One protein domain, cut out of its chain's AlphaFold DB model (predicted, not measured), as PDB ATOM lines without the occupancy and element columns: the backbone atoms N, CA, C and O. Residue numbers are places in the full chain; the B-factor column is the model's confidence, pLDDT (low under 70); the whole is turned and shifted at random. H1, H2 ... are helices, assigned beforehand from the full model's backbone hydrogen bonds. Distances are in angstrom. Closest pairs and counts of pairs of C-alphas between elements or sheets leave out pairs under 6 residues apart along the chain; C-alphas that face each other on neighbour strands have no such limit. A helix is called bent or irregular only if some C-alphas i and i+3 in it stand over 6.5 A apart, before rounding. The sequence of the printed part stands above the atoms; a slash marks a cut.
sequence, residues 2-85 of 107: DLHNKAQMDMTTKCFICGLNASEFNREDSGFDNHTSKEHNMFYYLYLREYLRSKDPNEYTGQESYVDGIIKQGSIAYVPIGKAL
ATOM      1  N   ASP A   2     -69.600 -46.833   5.349       85.50
ATOM      2  CA  ASP A   2     -69.433 -45.544   6.046       85.50
ATOM      3  C   ASP A   2     -68.017 -44.956   5.958       85.50
ATOM      4  O   ASP A   2     -67.866 -43.756   5.757       85.50
ATOM      5  N   LEU A   3     -66.972 -45.794   6.006       86.00
ATOM      6  CA  LEU A   3     -65.583 -45.345   5.816       86.00
ATOM      7  C   LEU A   3     -65.342 -44.740   4.426       86.00
ATOM      8  O   LEU A   3     -64.652 -43.733   4.305       86.00
ATOM      9  N   HIS A   4     -65.936 -45.336   3.389       81.25
ATOM     10  CA  HIS A   4     -65.840 -44.833   2.019       81.25
ATOM     11  C   HIS A   4     -66.526 -43.471   1.893       81.25
ATOM     12  O   HIS A   4     -65.922 -42.526   1.398       81.25
ATOM     13  N   ASN A   5     -67.741 -43.343   2.434       85.75
ATOM     14  CA  ASN A   5     -68.476 -42.079   2.436       85.75
ATOM     15  C   ASN A   5     -67.716 -40.985   3.195       85.75
ATOM     16  O   ASN A   5     -67.607 -39.863   2.711       85.75
ATOM     17  N   LYS A   6     -67.138 -41.319   4.356       84.62
ATOM     18  CA  LYS A   6     -66.325 -40.389   5.145       84.62
ATOM     19  C   LYS A   6     -65.091 -39.919   4.374       84.62
ATOM     20  O   LYS A   6     -64.794 -38.732   4.393       84.62
ATOM     21  N   ALA A   7     -64.405 -40.827   3.682       80.19
ATOM     22  CA  ALA A   7     -63.259 -40.476   2.851       80.19
ATOM     23  C   ALA A   7     -63.664 -39.546   1.699       80.19
ATOM     24  O   ALA A   7     -63.008 -38.537   1.477       80.19
ATOM     25  N   GLN A   8     -64.774 -39.828   1.008       81.12
ATOM     26  CA  GLN A   8     -65.261 -38.941  -0.053       81.12
ATOM     27  C   GLN A   8     -65.626 -37.547   0.474       81.12
ATOM     28  O   GLN A   8     -65.267 -36.548  -0.144       81.12
ATOM     29  N   MET A   9     -66.280 -37.469   1.637       82.50
ATOM     30  CA  MET A   9     -66.603 -36.191   2.279       82.50
ATOM     31  C   MET A   9     -65.343 -35.400   2.649       82.50
ATOM     32  O   MET A   9     -65.284 -34.198   2.392       82.50
ATOM     33  N   ASP A  10     -64.316 -36.054   3.197       84.62
ATOM     34  CA  ASP A  10     -63.053 -35.399   3.565       84.62
ATOM     35  C   ASP A  10     -62.375 -34.766   2.340       84.62
ATOM     36  O   ASP A  10     -62.005 -33.595   2.373       84.62
ATOM     37  N   MET A  11     -62.359 -35.476   1.204       82.56
ATOM     38  CA  MET A  11     -61.797 -34.968  -0.059       82.56
ATOM     39  C   MET A  11     -62.518 -33.724  -0.602       82.56
ATOM     40  O   MET A  11     -61.917 -32.946  -1.337       82.56
ATOM     41  N   THR A  12     -63.795 -33.532  -0.255       86.12
ATOM     42  CA  THR A  12     -64.587 -32.356  -0.673       86.12
ATOM     43  C   THR A  12     -64.579 -31.216   0.341       86.12
ATOM     44  O   THR A  12     -64.871 -30.078  -0.012       86.12
ATOM     45  N   THR A  13     -64.258 -31.496   1.605       91.31
ATOM     46  CA  THR A  13     -64.342 -30.510   2.693       91.31
ATOM     47  C   THR A  13     -62.980 -30.001   3.144       91.31
ATOM     48  O   THR A  13     -62.913 -28.950   3.784       91.31
ATOM     49  N   LYS A  14     -61.891 -30.693   2.789       94.25
ATOM     50  CA  LYS A  14     -60.534 -30.376   3.226       94.25
ATOM     51  C   LYS A  14     -59.511 -30.663   2.131       94.25
ATOM     52  O   LYS A  14     -59.568 -31.677   1.442       94.25
ATOM     53  N   CYS A  15     -58.532 -29.776   1.976       94.94
ATOM     54  CA  CYS A  15     -57.434 -30.006   1.042       94.94
ATOM     55  C   CYS A  15     -56.496 -31.103   1.569       94.94
ATOM     56  O   CYS A  15     -55.963 -30.989   2.672       94.94
ATOM     57  N   PHE A  16     -56.219 -32.119   0.749       94.69
ATOM     58  CA  PHE A  16     -55.291 -33.205   1.084       94.69
ATOM     59  C   PHE A  16     -53.849 -32.726   1.340       94.69
ATOM     60  O   PHE A  16     -53.159 -33.270   2.196       94.69
ATOM     61  N   ILE A  17     -53.399 -31.690   0.624       96.12
ATOM     62  CA  ILE A  17     -52.011 -31.209   0.665       96.12
ATOM     63  C   ILE A  17     -51.753 -30.294   1.864       96.12
ATOM     64  O   ILE A  17     -50.820 -30.526   2.626       96.12
ATOM     65  N   CYS A  18     -52.561 -29.246   2.047       94.75
ATOM     66  CA  CYS A  18     -52.326 -28.261   3.108       94.75
ATOM     67  C   CYS A  18     -53.191 -28.470   4.352       94.75
ATOM     68  O   CYS A  18     -52.907 -27.882   5.394       94.75
ATOM     69  N   GLY A  19     -54.248 -29.281   4.267       93.62
ATOM     70  CA  GLY A  19     -55.156 -29.550   5.378       93.62
ATOM     71  C   GLY A  19     -56.123 -28.415   5.726       93.62
ATOM     72  O   GLY A  19     -56.789 -28.504   6.756       93.62
ATOM     73  N   LEU A  20     -56.212 -27.362   4.911       94.00
ATOM     74  CA  LEU A  20     -57.173 -26.275   5.105       94.00
ATOM     75  C   LEU A  20     -58.579 -26.703   4.667       94.00
ATOM     76  O   LEU A  20     -58.732 -27.455   3.701       94.00
ATOM     77  N   ASN A  21     -59.597 -26.218   5.379       94.31
ATOM     78  CA  ASN A  21     -60.995 -26.502   5.059       94.31
ATOM     79  C   ASN A  21     -61.432 -25.722   3.816       94.31
ATOM     80  O   ASN A  21     -61.015 -24.582   3.617       94.31
ATOM     81  N   ALA A  22     -62.341 -26.297   3.031       93.44
ATOM     82  CA  ALA A  22     -62.930 -25.652   1.859       93.44
ATOM     83  C   ALA A  22     -63.546 -24.282   2.192       93.44
ATOM     84  O   ALA A  22     -63.431 -23.343   1.408       93.44
ATOM     85  N   SER A  23     -64.105 -24.140   3.400       92.56
ATOM     86  CA  SER A  23     -64.684 -22.890   3.901       92.56
ATOM     87  C   SER A  23     -63.709 -21.713   3.942       92.56
ATOM     88  O   SER A  23     -64.143 -20.569   3.814       92.56
ATOM     89  N   GLU A  24     -62.408 -21.973   4.104       90.44
ATOM     90  CA  GLU A  24     -61.380 -20.926   4.131       90.44
ATOM     91  C   GLU A  24     -61.250 -20.228   2.768       90.44
ATOM     92  O   GLU A  24     -60.853 -19.070   2.707       90.44
ATOM     93  N   PHE A  25     -61.652 -20.901   1.684       90.38
ATOM     94  CA  PHE A  25     -61.565 -20.408   0.309       90.38
ATOM     95  C   PHE A  25     -62.873 -19.784  -0.194       90.38
ATOM     96  O   PHE A  25     -62.923 -19.318  -1.327       90.38
ATOM     97  N   ASN A  26     -63.927 -19.727   0.628       85.31
ATOM     98  CA  ASN A  26     -65.227 -19.162   0.231       85.31
ATOM     99  C   ASN A  26     -65.171 -17.664  -0.109       85.31
ATOM    100  O   ASN A  26     -66.092 -17.144  -0.730       85.31
ATOM    101  N   ARG A  27     -64.142 -16.957   0.372       78.38
ATOM    102  CA  ARG A  27     -63.939 -15.518   0.143       78.38
ATOM    103  C   ARG A  27     -62.925 -15.227  -0.961       78.38
ATOM    104  O   ARG A  27     -62.743 -14.062  -1.290       78.38
ATOM    105  N   GLU A  28     -62.269 -16.260  -1.480       78.25
ATOM    106  CA  GLU A  28     -61.282 -16.135  -2.545       78.25
ATOM    107  C   GLU A  28     -61.966 -16.332  -3.895       78.25
ATOM    108  O   GLU A  28     -62.684 -17.315  -4.086       78.25
ATOM    109  N   ASP A  29     -61.704 -15.434  -4.847       70.94
ATOM    110  CA  ASP A  29     -62.375 -15.411  -6.157       70.94
ATOM    111  C   ASP A  29     -62.229 -16.729  -6.935       70.94
ATOM    112  O   ASP A  29     -63.078 -17.078  -7.753       70.94
ATOM    113  N   SER A  30     -61.162 -17.490  -6.677       81.69
ATOM    114  CA  SER A  30     -60.913 -18.764  -7.347       81.69
ATOM    115  C   SER A  30     -61.615 -19.969  -6.704       81.69
ATOM    116  O   SER A  30     -61.776 -20.999  -7.357       81.69
ATOM    117  N   GLY A  31     -62.005 -19.876  -5.429       90.25
ATOM    118  CA  GLY A  31     -62.657 -20.960  -4.687       90.25
ATOM    119  C   GLY A  31     -61.802 -22.214  -4.426       90.25
ATOM    120  O   GLY A  31     -60.624 -22.307  -4.787       90.25
ATOM    121  N   PHE A  32     -62.418 -23.205  -3.771       93.12
ATOM    122  CA  PHE A  32     -61.763 -24.449  -3.337       93.12
ATOM    123  C   PHE A  32     -61.430 -25.416  -4.489       93.12
ATOM    124  O   PHE A  32     -60.395 -26.088  -4.460       93.12
ATOM    125  N   ASP A  33     -62.255 -25.463  -5.535       92.25
ATOM    126  CA  ASP A  33     -62.017 -26.343  -6.687       92.25
ATOM    127  C   ASP A  33     -60.780 -25.912  -7.477       92.25
ATOM    128  O   ASP A  33     -59.958 -26.746  -7.868       92.25
ATOM    129  N   ASN A  34     -60.575 -24.605  -7.665       92.38
ATOM    130  CA  ASN A  34     -59.337 -24.107  -8.260       92.38
ATOM    131  C   ASN A  34     -58.135 -24.419  -7.361       92.38
ATOM    132  O   ASN A  34     -57.105 -24.888  -7.846       92.38
ATOM    133  N   HIS A  35     -58.282 -24.229  -6.047       94.19
ATOM    134  CA  HIS A  35     -57.232 -24.548  -5.088       94.19
ATOM    135  C   HIS A  35     -56.790 -26.016  -5.190       94.19
ATOM    136  O   HIS A  35     -55.601 -26.289  -5.324       94.19
ATOM    137  N   THR A  36     -57.717 -26.975  -5.200       94.38
ATOM    138  CA  THR A  36     -57.375 -28.408  -5.270       94.38
ATOM    139  C   THR A  36     -56.952 -28.878  -6.662       94.38
ATOM    140  O   THR A  36     -56.171 -29.819  -6.765       94.38
ATOM    141  N   SER A  37     -57.412 -28.239  -7.741       93.50
ATOM    142  CA  SER A  37     -57.096 -28.672  -9.111       93.50
ATOM    143  C   SER A  37     -55.859 -28.005  -9.718       93.50
ATOM    144  O   SER A  37     -55.198 -28.635 -10.549       93.50
ATOM    145  N   LYS A  38     -55.536 -26.766  -9.320       92.50
ATOM    146  CA  LYS A  38     -54.454 -25.951  -9.907       92.50
ATOM    147  C   LYS A  38     -53.307 -25.653  -8.951       92.50
ATOM    148  O   LYS A  38     -52.163 -25.665  -9.393       92.50
ATOM    149  N   GLU A  39     -53.581 -25.411  -7.670       93.19
ATOM    150  CA  GLU A  39     -52.529 -25.099  -6.690       93.19
ATOM    151  C   GLU A  39     -52.037 -26.368  -5.979       93.19
ATOM    152  O   GLU A  39     -50.850 -26.680  -5.967       93.19
ATOM    153  N   HIS A  40     -52.966 -27.131  -5.406       95.62
ATOM    154  CA  HIS A  40     -52.730 -28.290  -4.547       95.62
ATOM    155  C   HIS A  40     -53.266 -29.586  -5.156       95.62
ATOM    156  O   HIS A  40     -53.879 -30.419  -4.483       95.62
ATOM    157  N   ASN A  41     -52.995 -29.781  -6.442       95.44
ATOM    158  CA  ASN A  41     -53.311 -31.028  -7.117       95.44
ATOM    159  C   ASN A  41     -52.447 -32.167  -6.565       95.44
ATOM    160  O   ASN A  41     -51.222 -32.135  -6.688       95.44
ATOM    161  N   MET A  42     -53.080 -33.193  -5.990       94.50
ATOM    162  CA  MET A  42     -52.363 -34.306  -5.358       94.50
ATOM    163  C   MET A  42     -51.386 -35.008  -6.312       94.50
ATOM    164  O   MET A  42     -50.307 -35.431  -5.897       94.50
ATOM    165  N   PHE A  43     -51.738 -35.106  -7.597       96.06
ATOM    166  CA  PHE A  43     -50.934 -35.820  -8.581       96.06
ATOM    167  C   PHE A  43     -49.673 -35.047  -8.948       96.06
ATOM    168  O   PHE A  43     -48.656 -35.667  -9.236       96.06
ATOM    169  N   TYR A  44     -49.682 -33.714  -8.855       96.75
ATOM    170  CA  TYR A  44     -48.483 -32.911  -9.105       96.75
ATOM    171  C   TYR A  44     -47.375 -33.193  -8.084       96.75
ATOM    172  O   TYR A  44     -46.207 -33.224  -8.457       96.75
ATOM    173  N   TYR A  45     -47.719 -33.495  -6.828       96.06
ATOM    174  CA  TYR A  45     -46.738 -33.885  -5.806       96.06
ATOM    175  C   TYR A  45     -46.162 -35.284  -6.063       96.06
ATOM    176  O   TYR A  45     -44.965 -35.506  -5.872       96.06
ATOM    177  N   LEU A  46     -46.986 -36.221  -6.549       95.94
ATOM    178  CA  LEU A  46     -46.508 -37.535  -6.986       95.94
ATOM    179  C   LEU A  46     -45.567 -37.403  -8.191       95.94
ATOM    180  O   LEU A  46     -44.480 -37.979  -8.188       95.94
ATOM    181  N   TYR A  47     -45.959 -36.609  -9.192       97.38
ATOM    182  CA  TYR A  47     -45.136 -36.357 -10.370       97.38
ATOM    183  C   TYR A  47     -43.826 -35.672 -10.018       97.38
ATOM    184  O   TYR A  47     -42.801 -36.097 -10.530       97.38
ATOM    185  N   LEU A  48     -43.822 -34.692  -9.110       97.00
ATOM    186  CA  LEU A  48     -42.596 -34.042  -8.642       97.00
ATOM    187  C   LEU A  48     -41.588 -35.066  -8.105       97.00
ATOM    188  O   LEU A  48     -40.416 -35.021  -8.464       97.00
ATOM    189  N   ARG A  49     -42.043 -36.017  -7.279       95.44
ATOM    190  CA  ARG A  49     -41.169 -37.053  -6.720       95.44
ATOM    191  C   ARG A  49     -40.575 -37.953  -7.802       95.44
ATOM    192  O   ARG A  49     -39.374 -38.209  -7.781       95.44
ATOM    193  N   GLU A  50     -41.393 -38.452  -8.724       98.00
ATOM    194  CA  GLU A  50     -40.909 -39.338  -9.791       98.00
ATOM    195  C   GLU A  50     -40.071 -38.590 -10.842       98.00
ATOM    196  O   GLU A  50     -39.100 -39.133 -11.367       98.00
ATOM    197  N   TYR A  51     -40.374 -37.317 -11.090       98.06
ATOM    198  CA  TYR A  51     -39.570 -36.426 -11.923       98.06
ATOM    199  C   TYR A  51     -38.175 -36.213 -11.328       98.06
ATOM    200  O   TYR A  51     -37.189 -36.432 -12.023       98.06
ATOM    201  N   LEU A  52     -38.067 -35.895 -10.032       98.12
ATOM    202  CA  LEU A  52     -36.763 -35.795  -9.370       98.12
ATOM    203  C   LEU A  52     -36.003 -37.125  -9.473       98.12
ATOM    204  O   LEU A  52     -34.860 -37.151  -9.900       98.12
ATOM    205  N   ARG A  53     -36.651 -38.266  -9.212       96.50
ATOM    206  CA  ARG A  53     -35.993 -39.586  -9.320       96.50
ATOM    207  C   ARG A  53     -35.454 -39.926 -10.716       96.50
ATOM    208  O   ARG A  53     -34.580 -40.784 -10.804       96.50
ATOM    209  N   SER A  54     -36.007 -39.338 -11.775       97.62
ATOM    210  CA  SER A  54     -35.643 -39.641 -13.167       97.62
ATOM    211  C   SER A  54     -34.732 -38.597 -13.817       97.62
ATOM    212  O   SER A  54     -34.124 -38.894 -14.843       97.62
ATOM    213  N   LYS A  55     -34.618 -37.402 -13.233       97.94
ATOM    214  CA  LYS A  55     -33.776 -36.308 -13.728       97.94
ATOM    215  C   LYS A  55     -32.338 -36.424 -13.201       97.94
ATOM    216  O   LYS A  55     -32.123 -36.884 -12.081       97.94
ATOM    217  N   ASP A  56     -31.353 -35.991 -13.994       98.06
ATOM    218  CA  ASP A  56     -29.955 -35.909 -13.548       98.06
ATOM    219  C   ASP A  56     -29.827 -34.886 -12.395       98.06
ATOM    220  O   ASP A  56     -30.185 -33.716 -12.578       98.06
ATOM    221  N   PRO A  57     -29.305 -35.280 -11.216       97.12
ATOM    222  CA  PRO A  57     -29.110 -34.371 -10.088       97.12
ATOM    223  C   PRO A  57     -28.243 -33.140 -10.386       97.12
ATOM    224  O   PRO A  57     -28.391 -32.121  -9.714       97.12
ATOM    225  N   ASN A  58     -27.349 -33.201 -11.377       97.56
ATOM    226  CA  ASN A  58     -26.520 -32.057 -11.772       97.56
ATOM    227  C   ASN A  58     -27.314 -30.976 -12.518       97.56
ATOM    228  O   ASN A  58     -26.883 -29.827 -12.582       97.56
ATOM    229  N   GLU A  59     -28.480 -31.329 -13.060       98.00
ATOM    230  CA  GLU A  59     -29.385 -30.412 -13.758       98.00
ATOM    231  C   GLU A  59     -30.493 -29.876 -12.846       98.00
ATOM    232  O   GLU A  59     -31.421 -29.193 -13.303       98.00
ATOM    233  N   TYR A  60     -30.443 -30.207 -11.556       98.50
ATOM    234  CA  TYR A  60     -31.395 -29.675 -10.602       98.50
ATOM    235  C   TYR A  60     -31.234 -28.163 -10.459       98.50
ATOM    236  O   TYR A  60     -30.152 -27.625 -10.216       98.50
ATOM    237  N   THR A  61     -32.358 -27.463 -10.529       98.50
ATOM    238  CA  THR A  61     -32.457 -26.088 -10.053       98.50
ATOM    239  C   THR A  61     -32.261 -26.046  -8.534       98.50
ATOM    240  O   THR A  61     -32.431 -27.044  -7.831       98.50
ATOM    241  N   GLY A  62     -31.974 -24.867  -7.976       98.19
ATOM    242  CA  GLY A  62     -31.811 -24.725  -6.522       98.19
ATOM    243  C   GLY A  62     -33.038 -25.175  -5.710       98.19
ATOM    244  O   GLY A  62     -32.895 -25.700  -4.608       98.19
ATOM    245  N   GLN A  63     -34.243 -25.015  -6.263       97.69
ATOM    246  CA  GLN A  63     -35.494 -25.440  -5.629       97.69
ATOM    247  C   GLN A  63     -35.650 -26.964  -5.666       97.69
ATOM    248  O   GLN A  63     -36.025 -27.565  -4.662       97.69
ATOM    249  N   GLU A  64     -35.317 -27.592  -6.797       98.44
ATOM    250  CA  GLU A  64     -35.325 -29.049  -6.953       98.44
ATOM    251  C   GLU A  64     -34.333 -29.705  -5.984       98.44
ATOM    252  O   GLU A  64     -34.716 -30.606  -5.240       98.44
ATOM    253  N   SER A  65     -33.107 -29.179  -5.892       98.25
ATOM    254  CA  SER A  65     -32.085 -29.649  -4.946       98.25
ATOM    255  C   SER A  65     -32.525 -29.541  -3.486       98.25
ATOM    256  O   SER A  65     -32.269 -30.443  -2.688       98.25
ATOM    257  N   TYR A  66     -33.217 -28.459  -3.121       98.06
ATOM    258  CA  TYR A  66     -33.772 -28.302  -1.777       98.06
ATOM    259  C   TYR A  66     -34.818 -29.380  -1.458       98.06
ATOM    260  O   TYR A  66     -34.755 -30.017  -0.404       98.06
ATOM    261  N   VAL A  67     -35.763 -29.608  -2.375       98.06
ATOM    262  CA  VAL A  67     -36.822 -30.612  -2.196       98.06
ATOM    263  C   VAL A  67     -36.241 -32.026  -2.156       98.06
ATOM    264  O   VAL A  67     -36.588 -32.800  -1.265       98.06
ATOM    265  N   ASP A  68     -35.324 -32.355  -3.065       98.19
ATOM    266  CA  ASP A  68     -34.637 -33.648  -3.096       98.19
ATOM    267  C   ASP A  68     -33.884 -33.929  -1.786       98.19
ATOM    268  O   ASP A  68     -33.992 -35.024  -1.229       98.19
ATOM    269  N   GLY A  69     -33.207 -32.921  -1.223       97.94
ATOM    270  CA  GLY A  69     -32.550 -33.027   0.080       97.94
ATOM    271  C   GLY A  69     -33.515 -33.391   1.214       97.94
ATOM    272  O   GLY A  69     -33.221 -34.276   2.019       97.94
ATOM    273  N   ILE A  70     -34.697 -32.768   1.251       98.00
ATOM    274  CA  ILE A  70     -35.747 -33.079   2.236       98.00
ATOM    275  C   ILE A  70     -36.283 -34.505   2.041       98.00
ATOM    276  O   ILE A  70     -36.448 -35.240   3.018       98.00
ATOM    277  N   ILE A  71     -36.518 -34.917   0.792       96.81
ATOM    278  CA  ILE A  71     -37.011 -36.262   0.464       96.81
ATOM    279  C   ILE A  71     -35.997 -37.330   0.890       96.81
ATOM    280  O   ILE A  71     -36.386 -38.333   1.492       96.81
ATOM    281  N   LYS A  72     -34.701 -37.118   0.634       96.56
ATOM    282  CA  LYS A  72     -33.620 -38.038   1.032       96.56
ATOM    283  C   LYS A  72     -33.496 -38.197   2.548       96.56
ATOM    284  O   LYS A  72     -33.086 -39.255   3.012       96.56
ATOM    285  N   GLN A  73     -33.899 -37.189   3.319       97.56
ATOM    286  CA  GLN A  73     -33.989 -37.256   4.784       97.56
ATOM    287  C   GLN A  73     -35.255 -37.979   5.282       97.56
ATOM    288  O   GLN A  73     -35.477 -38.059   6.489       97.56
ATOM    289  N   GLY A  74     -36.111 -38.481   4.383       96.50
ATOM    290  CA  GLY A  74     -37.385 -39.109   4.739       96.50
ATOM    291  C   GLY A  74     -38.432 -38.116   5.250       96.50
ATOM    292  O   GLY A  74     -39.381 -38.515   5.921       96.50
ATOM    293  N   SER A  75     -38.261 -36.824   4.959       96.19
ATOM    294  CA  SER A  75     -39.135 -35.751   5.427       96.19
ATOM    295  C   SER A  75     -40.071 -35.257   4.320       96.19
ATOM    296  O   SER A  75     -39.803 -35.397   3.128       96.19
ATOM    297  N   ILE A  76     -41.184 -34.646   4.727       94.50
ATOM    298  CA  ILE A  76     -42.165 -33.995   3.845       94.50
ATOM    299  C   ILE A  76     -42.233 -32.482   4.081       94.50
ATOM    300  O   ILE A  76     -43.214 -31.840   3.724       94.50
ATOM    301  N   ALA A  77     -41.201 -31.893   4.692       95.44
ATOM    302  CA  ALA A  77     -41.188 -30.479   5.087       95.44
ATOM    303  C   ALA A  77     -41.373 -29.481   3.920       95.44
ATOM    304  O   ALA A  77     -41.647 -28.308   4.164       95.44
ATOM    305  N   TYR A  78     -41.255 -29.934   2.668       94.88
ATOM    306  CA  TYR A  78     -41.538 -29.134   1.475       94.88
ATOM    307  C   TYR A  78     -43.044 -28.987   1.169       94.88
ATOM    308  O   TYR A  78     -43.422 -28.133   0.369       94.88
ATOM    309  N   VAL A  79     -43.911 -29.798   1.789       95.88
ATOM    310  CA  VAL A  79     -45.372 -29.735   1.619       95.88
ATOM    311  C   VAL A  79     -45.937 -28.520   2.380       95.88
ATOM    312  O   VAL A  79     -45.601 -28.319   3.551       95.88
ATOM    313  N   PRO A  80     -46.813 -27.696   1.770       95.06
ATOM    314  CA  PRO A  80     -47.287 -26.438   2.354       95.06
ATOM    315  C   PRO A  80     -48.406 -26.635   3.397       95.06
ATOM    316  O   PRO A  80     -49.537 -26.184   3.222       95.06
ATOM    317  N   ILE A  81     -48.097 -27.279   4.523       94.88
ATOM    318  CA  ILE A  81     -49.069 -27.503   5.607       94.88
ATOM    319  C   ILE A  81     -49.601 -26.166   6.148       94.88
ATOM    320  O   ILE A  81     -48.831 -25.288   6.544       94.88
ATOM    321  N   GLY A  82     -50.929 -26.015   6.159       92.44
ATOM    322  CA  GLY A  82     -51.638 -24.827   6.643       92.44
ATOM    323  C   GLY A  82     -51.423 -23.563   5.808       92.44
ATOM    324  O   GLY A  82     -51.725 -22.468   6.280       92.44
ATOM    325  N   LYS A  83     -50.864 -23.678   4.598       91.81
ATOM    326  CA  LYS A  83     -50.544 -22.540   3.729       91.81
ATOM    327  C   LYS A  83     -51.164 -22.751   2.356       91.81
ATOM    328  O   LYS A  83     -51.142 -23.858   1.841       91.81
ATOM    329  N   ALA A  84     -51.679 -21.684   1.761       90.81
ATOM    330  CA  ALA A  84     -52.171 -21.656   0.389       90.81
ATOM    331  C   ALA A  84     -51.839 -20.294  -0.224       90.81
ATOM    332  O   ALA A  84     -51.801 -19.296   0.499       90.81
ATOM    333  N   LEU A  85     -51.589 -20.251  -1.534       88.19
ATOM    334  CA  LEU A  85     -51.271 -18.999  -2.226       88.19
ATOM    335  C   LEU A  85     -52.465 -18.041  -2.196       88.19
ATOM    336  O   LEU A  85     -52.283 -16.878  -1.839       88.19
TER     337      LEU A  85
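AT A GLANCE: This is residues 2 to 85 of the 107 residues of the protein "Hypothetical protein" of Florenciella parvula (UniProt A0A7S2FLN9). An open, elongated frame of helices: H3 and H4 follow each other along one long side, H5 crosses the far end, and residues 73 to 85 fold back toward the end where H2 and H3 lie. At that end H1 makes an arm, of which residues 2 to 9 stick out free. The 84 printed residues hold five named helices, H1 to H5 in chain order, and no named strand; the class is all helix. The whole is loose, with a radius of gyration of the C-alphas of 15.2 A, and flat, spanning 44 by 33 by 18 A.

HOW THE PARTS SIT: H1, residues 2 to 13, and H2, residues 22 to 25, only just touch, only at the corner by their link, with 3 pairs of C-alphas within 8 A; the closest are Thr 13 and Ala 22, 5.1 A, and H1 touches with residues 12 to 13 alone. H2 and H3, residues 31 to 39, touch only at the corner, closest at the C-alphas of Phe 25 and Gly 31, 5.1 A. H1 and H3 are near each other, with 5 pairs of C-alphas within 10 A. H3 and H4, residues 42 to 54, are close but not clearly touching, closest at the C-alphas of Thr 36 and Met 42, 7.7 A, with a shallow tilt of 10 degrees, the same way. H4 and H5, residues 62 to 72, are close but not clearly touching, about perpendicular at 88 degrees; the C-alphas of Leu 52 and Asp 68 are closest, 7.0 A. H3 and H5 are apart. In H1, H3, H4 and H5 every O i to N i+4 pair is within hydrogen-bond range; H2 is too short for such a pair.

IN THESE COORDINATES: H1 begins at C-alpha 2 (-69.433, -45.544, 6.046) and is 16.2 A long; H2 is 5.6 A and H3 11.1 A. H3 is neither bent nor irregular, but only just: C-alphas 36 and 39 are 6.0 A apart. H4 is 19.2 A, and H5, 15.4 A, ends at C-alpha 72 (-33.620, -38.038, 1.032).

THE WHOLE: The C-alphas farthest apart, Asp 2 and Asn 58, are 48.4 A apart. The printed part has no cut. The links H2 to H3 and H3 to H4 are tight, H1 to H2 and H4 to H5 short. No printed residue is under 70; the mean pLDDT of the printed part is 92.9.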